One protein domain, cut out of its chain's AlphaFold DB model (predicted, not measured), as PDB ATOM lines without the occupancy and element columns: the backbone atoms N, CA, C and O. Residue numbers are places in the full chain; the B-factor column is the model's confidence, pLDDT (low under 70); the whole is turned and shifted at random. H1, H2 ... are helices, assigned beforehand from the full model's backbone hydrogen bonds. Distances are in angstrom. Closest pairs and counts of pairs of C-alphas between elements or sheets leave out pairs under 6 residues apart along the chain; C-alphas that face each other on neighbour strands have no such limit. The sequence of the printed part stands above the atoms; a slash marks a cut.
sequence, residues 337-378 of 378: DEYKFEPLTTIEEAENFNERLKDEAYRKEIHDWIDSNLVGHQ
ATOM      1  N   ASP A 337     -37.394 -23.860 -40.176       50.84
ATOM      2  CA  ASP A 337     -36.758 -25.135 -40.543       50.84
ATOM      3  C   ASP A 337     -35.857 -24.981 -41.783       50.84
ATOM      4  O   ASP A 337     -36.117 -25.518 -42.859       50.84
ATOM      5  N   GLU A 338     -34.786 -24.201 -41.648       52.34
ATOM      6  CA  GLU A 338     -33.722 -24.111 -42.642       52.34
ATOM      7  C   GLU A 338     -32.705 -25.224 -42.366       52.34
ATOM      8  O   GLU A 338     -31.912 -25.152 -41.421       52.34
ATOM      9  N   TYR A 339     -32.766 -26.287 -43.174       53.09
ATOM     10  CA  TYR A 339     -31.879 -27.440 -43.056       53.09
ATOM     11  C   TYR A 339     -30.410 -26.993 -43.059       53.09
ATOM     12  O   TYR A 339     -29.910 -26.411 -44.025       53.09
ATOM     13  N   LYS A 340     -29.700 -27.267 -41.963       55.97
ATOM     14  CA  LYS A 340     -28.311 -26.845 -41.785       55.97
ATOM     15  C   LYS A 340     -27.364 -28.006 -42.068       55.97
ATOM     16  O   LYS A 340     -27.195 -28.891 -41.235       55.97
ATOM     17  N   PHE A 341     -26.687 -27.950 -43.210       60.00
ATOM     18  CA  PHE A 341     -25.583 -28.858 -43.504       60.00
ATOM     19  C   PHE A 341     -24.419 -28.619 -42.524       60.00
ATOM     20  O   PHE A 341     -23.881 -27.512 -42.439       60.00
ATOM     21  N   GLU A 342     -24.031 -29.647 -41.770       71.12
ATOM     22  CA  GLU A 342     -22.886 -29.581 -40.858       71.12
ATOM     23  C   GLU A 342     -21.592 -29.937 -41.614       71.12
ATOM     24  O   GLU A 342     -21.544 -30.981 -42.267       71.12
ATOM     25  N   PRO A 343     -20.540 -29.092 -41.576       65.75
ATOM     26  CA  PRO A 343     -19.275 -29.404 -42.234       65.75
ATOM     27  C   PRO A 343     -18.661 -30.688 -41.673       65.75
ATOM     28  O   PRO A 343     -18.415 -30.781 -40.474       65.75
ATOM     29  N   LEU A 344     -18.383 -31.650 -42.549       76.12
ATOM     30  CA  LEU A 344     -17.767 -32.927 -42.190       76.12
ATOM     31  C   LEU A 344     -16.280 -32.687 -41.895       76.12
ATOM     32  O   LEU A 344     -15.519 -32.298 -42.784       76.12
ATOM     33  N   THR A 345     -15.875 -32.874 -40.641       67.06
ATOM     34  CA  THR A 345     -14.514 -32.592 -40.154       67.06
ATOM     35  C   THR A 345     -13.688 -33.845 -39.886       67.06
ATOM     36  O   THR A 345     -12.457 -33.773 -39.887       67.06
ATOM     37  N   THR A 346     -14.340 -34.994 -39.697       78.69
ATOM     38  CA  THR A 346     -13.683 -36.293 -39.502       78.69
ATOM     39  C   THR A 346     -14.062 -37.301 -40.589       78.69
ATOM     40  O   THR A 346     -15.073 -37.168 -41.279       78.69
ATOM     41  N   ILE A 347     -13.230 -38.332 -40.765       75.56
ATOM     42  CA  ILE A 347     -13.493 -39.393 -41.749       75.56
ATOM     43  C   ILE A 347     -14.686 -40.270 -41.335       75.56
ATOM     44  O   ILE A 347     -15.467 -40.682 -42.184       75.56
ATOM     45  N   GLU A 348     -14.893 -40.458 -40.027       75.12
ATOM     46  CA  GLU A 348     -16.043 -41.172 -39.459       75.12
ATOM     47  C   GLU A 348     -17.358 -40.398 -39.687       75.12
ATOM     48  O   GLU A 348     -18.381 -40.997 -40.025       75.12
ATOM     49  N   GLU A 349     -17.338 -39.060 -39.589       74.38
ATOM     50  CA  GLU A 349     -18.461 -38.202 -40.002       74.38
ATOM     51  C   GLU A 349     -18.773 -38.356 -41.496       74.38
ATOM     52  O   GLU A 349     -19.944 -38.436 -41.866       74.38
ATOM     53  N   ALA A 350     -17.748 -38.434 -42.353       72.19
ATOM     54  CA  ALA A 350     -17.927 -38.604 -43.794       72.19
ATOM     55  C   ALA A 350     -18.490 -39.986 -44.172       72.19
ATOM     56  O   ALA A 350     -19.384 -40.070 -45.017       72.19
ATOM     57  N   GLU A 351     -18.035 -41.059 -43.521       78.62
ATOM     58  CA  GLU A 351     -18.591 -42.406 -43.698       78.62
ATOM     59  C   GLU A 351     -20.047 -42.481 -43.211       78.62
ATOM     60  O   GLU A 351     -20.916 -42.965 -43.940       78.62
ATOM     61  N   ASN A 352     -20.353 -41.919 -42.038       79.12
ATOM     62  CA  ASN A 352     -21.720 -41.842 -41.509       79.12
ATOM     63  C   ASN A 352     -22.646 -41.001 -42.410       79.12
ATOM     64  O   ASN A 352     -23.788 -41.383 -42.670       79.12
ATOM     65  N   PHE A 353     -22.163 -39.877 -42.946       81.81
ATOM     66  CA  PHE A 353     -22.908 -39.078 -43.921       81.81
ATOM     67  C   PHE A 353     -23.180 -39.859 -45.218       81.81
ATOM     68  O   PHE A 353     -24.302 -39.833 -45.725       81.81
ATOM     69  N   ASN A 354     -22.199 -40.617 -45.715       80.38
ATOM     70  CA  ASN A 354     -22.363 -41.480 -46.884       80.38
ATOM     71  C   ASN A 354     -23.354 -42.638 -46.641       80.38
ATOM     72  O   ASN A 354     -24.121 -42.978 -47.539       80.38
ATOM     73  N   GLU A 355     -23.400 -43.215 -45.435       85.75
ATOM     74  CA  GLU A 355     -24.454 -44.172 -45.060       85.75
ATOM     75  C   GLU A 355     -25.836 -43.503 -45.000       85.75
ATOM     76  O   GLU A 355     -26.801 -44.049 -45.534       85.75
ATOM     77  N   ARG A 356     -25.942 -42.291 -44.436       80.31
ATOM     78  CA  ARG A 356     -27.205 -41.528 -44.402       80.31
ATOM     79  C   ARG A 356     -27.708 -41.149 -45.797       80.31
ATOM     80  O   ARG A 356     -28.911 -41.197 -46.023       80.31
ATOM     81  N   LEU A 357     -26.826 -40.847 -46.753       81.50
ATOM     82  CA  LEU A 357     -27.197 -40.586 -48.156       81.50
ATOM     83  C   LEU A 357     -27.815 -41.795 -48.889       81.50
ATOM     84  O   LEU A 357     -28.380 -41.626 -49.976       81.50
ATOM     85  N   LYS A 358     -27.740 -43.005 -48.319       82.56
ATOM     86  CA  LYS A 358     -28.461 -44.178 -48.841       82.56
ATOM     87  C   LYS A 358     -29.950 -44.159 -48.494       82.56
ATOM     88  O   LYS A 358     -30.711 -44.871 -49.147       82.56
ATOM     89  N   ASP A 359     -30.372 -43.363 -47.508       88.88
ATOM     90  CA  ASP A 359     -31.787 -43.121 -47.233       88.88
ATOM     91  C   ASP A 359     -32.373 -42.162 -48.282       88.88
ATOM     92  O   ASP A 359     -31.863 -41.066 -48.523       88.88
ATOM     93  N   GLU A 360     -33.466 -42.590 -48.908       82.06
ATOM     94  CA  GLU A 360     -34.193 -41.846 -49.933       82.06
ATOM     95  C   GLU A 360     -34.747 -40.520 -49.392       82.06
ATOM     96  O   GLU A 360     -34.707 -39.503 -50.086       82.06
ATOM     97  N   ALA A 361     -35.231 -40.515 -48.143       77.50
ATOM     98  CA  ALA A 361     -35.810 -39.322 -47.529       77.50
ATOM     99  C   ALA A 361     -34.738 -38.248 -47.289       77.50
ATOM    100  O   ALA A 361     -34.906 -37.098 -47.693       77.50
ATOM    101  N   TYR A 362     -33.608 -38.652 -46.708       82.88
ATOM    102  CA  TYR A 362     -32.478 -37.768 -46.433       82.88
ATOM    103  C   TYR A 362     -31.788 -37.283 -47.714       82.88
ATOM    104  O   TYR A 362     -31.449 -36.107 -47.836       82.88
ATOM    105  N   ARG A 363     -31.623 -38.156 -48.719       85.50
ATOM    106  CA  ARG A 363     -31.064 -37.751 -50.020       85.50
ATOM    107  C   ARG A 363     -31.938 -36.706 -50.712       85.50
ATOM    108  O   ARG A 363     -31.398 -35.790 -51.331       85.50
ATOM    109  N   LYS A 364     -33.264 -36.822 -50.596       82.56
ATOM    110  CA  LYS A 364     -34.190 -35.818 -51.123       82.56
ATOM    111  C   LYS A 364     -34.068 -34.485 -50.380       82.56
ATOM    112  O   LYS A 364     -33.954 -33.459 -51.033       82.56
ATOM    113  N   GLU A 365     -34.014 -34.503 -49.049       80.94
ATOM    114  CA  GLU A 365     -33.812 -33.304 -48.218       80.94
ATOM    115  C   GLU A 365     -32.508 -32.560 -48.578       80.94
ATOM    116  O   GLU A 365     -32.506 -31.338 -48.727       80.94
ATOM    117  N   ILE A 366     -31.416 -33.298 -48.825       81.81
ATOM    118  CA  ILE A 366     -30.153 -32.736 -49.332       81.81
ATOM    119  C   ILE A 366     -30.315 -32.132 -50.736       81.81
ATOM    120  O   ILE A 366     -29.768 -31.062 -50.986       81.81
ATOM    121  N   HIS A 367     -31.049 -32.778 -51.646       77.44
ATOM    122  CA  HIS A 367     -31.310 -32.232 -52.984       77.44
ATOM    123  C   HIS A 367     -32.153 -30.953 -52.936       77.44
ATOM    124  O   HIS A 367     -31.751 -29.947 -53.516       77.44
ATOM    125  N   ASP A 368     -33.258 -30.964 -52.188       76.94
ATOM    126  CA  ASP A 368     -34.136 -29.805 -52.006       76.94
ATOM    127  C   ASP A 368     -33.356 -28.628 -51.361       76.94
ATOM    128  O   ASP A 368     -33.548 -27.465 -51.733       76.94
ATOM    129  N   TRP A 369     -32.407 -28.915 -50.454       80.88
ATOM    130  CA  TRP A 369     -31.469 -27.931 -49.891       80.88
ATOM    131  C   TRP A 369     -30.443 -27.417 -50.916       80.88
ATOM    132  O   TRP A 369     -30.211 -26.208 -50.980       80.88
ATOM    133  N   ILE A 370     -29.842 -28.291 -51.731       77.75
ATOM    134  CA  ILE A 370     -28.896 -27.907 -52.796       77.75
ATOM    135  C   ILE A 370     -29.585 -26.986 -53.809       77.75
ATOM    136  O   ILE A 370     -29.067 -25.906 -54.098       77.75
ATOM    137  N   ASP A 371     -30.771 -27.360 -54.291       74.81
ATOM    138  CA  ASP A 371     -31.525 -26.580 -55.276       74.81
ATOM    139  C   ASP A 371     -31.953 -25.220 -54.696       74.81
ATOM    140  O   ASP A 371     -31.802 -24.187 -55.351       74.81
ATOM    141  N   SER A 372     -32.368 -25.180 -53.424       68.94
ATOM    142  CA  SER A 372     -32.692 -23.927 -52.719       68.94
ATOM    143  C   SER A 372     -31.494 -22.977 -52.557       68.94
ATOM    144  O   SER A 372     -31.694 -21.769 -52.434       68.94
ATOM    145  N   ASN A 373     -30.259 -23.494 -52.574       64.81
ATOM    146  CA  ASN A 373     -29.027 -22.704 -52.445       64.81
ATOM    147  C   ASN A 373     -28.320 -22.419 -53.787       64.81
ATOM    148  O   ASN A 373     -27.462 -21.535 -53.834       64.81
ATOM    149  N   LEU A 374     -28.655 -23.127 -54.875       57.84
ATOM    150  CA  LEU A 374     -28.023 -22.960 -56.195       57.84
ATOM    151  C   LEU A 374     -28.788 -22.051 -57.171       57.84
ATOM    152  O   LEU A 374     -28.198 -21.613 -58.165       57.84
ATOM    153  N   VAL A 375     -30.054 -21.705 -56.910       51.41
ATOM    154  CA  VAL A 375     -30.800 -20.725 -57.730       51.41
ATOM    155  C   VAL A 375     -30.301 -19.299 -57.438       51.41
ATOM    156  O   VAL A 375     -30.928 -18.521 -56.723       51.41
ATOM    157  N   GLY A 376     -29.135 -18.960 -57.997       49.78
ATOM    158  CA  GLY A 376     -28.495 -17.651 -57.810       49.78
ATOM    159  C   GLY A 376     -27.301 -17.318 -58.716       49.78
ATOM    160  O   GLY A 376     -26.755 -16.227 -58.581       49.78
ATOM    161  N   HIS A 377     -26.885 -18.205 -59.634       43.84
ATOM    162  CA  HIS A 377     -25.776 -17.941 -60.565       43.84
ATOM    163  C   HIS A 377     -26.000 -18.523 -61.976       43.84
ATOM    164  O   HIS A 377     -25.383 -19.521 -62.349       43.84
ATOM    165  N   GLN A 378     -26.834 -17.844 -62.773       33.75
ATOM    166  CA  GLN A 378     -26.712 -17.735 -64.238       33.75
ATOM    167  C   GLN A 378     -27.091 -16.316 -64.670       33.75
ATOM    168  O   GLN A 378     -28.061 -15.787 -64.085       33.75
TER     169      GLN A 378
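What this domain is: This is residues 337 to 378 of the 378 residues of an uncharacterized protein of Anopheles christyi (UniProt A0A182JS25). Two helices, H1 and H2, meet near their ends at a corner and form an open L, and the unnamed residues 337 to 346 run along the open side to H1 as a loose third side of a triangle whose middle is empty. Residues 371 to 378, of which 371 to 374 belong to H2, stand free at the far end of the longer helix. The printed part has 42 residues with two named helices, H1 then H2, and no named strand; the class is all helix. The whole is loose, with a radius of gyration of the C-alphas of 11.9 A, and elongated, spanning 35 by 23 by 21 A.

Where its parts are: The printed part begins with Asp 337, its C-alpha at (-36.758, -25.135, -40.543). H1, residues 347 to 356, begins at C-alpha 347 at (-13.493, -39.393, -41.749) and is 14.1 A long from first to last C-alpha. H2, residues 360 to 374, is 20.8 A long and ends at C-alpha 374 at (-28.023, -22.960, -56.195).

How they stand to each other: A tight link of 3 residues joins H1 to H2. The two helices are close but not clearly touching, with 2 pairs of C-alphas within 8 A. The closest C-alphas, those of Arg 356 and Tyr 362, are 6.8 A apart. Their lines are only just about perpendicular, at 72 degrees, and their centres are 16.9 A apart. In H1 and H2 every O i to N i+4 pair is within hydrogen-bond range. Residues 345 to 351, of which 347 to 351 belong to H1, stand free.

The domain as a whole: The C-alphas farthest apart are those of Glu 348 and Gln 378, at 35.7 A. The printed part has no cut and ends at residue 378, the chain's last. Mean pLDDT of the printed part is 71.4; residues 337 to 341, 343, 345 and 372 to 378 are under 70.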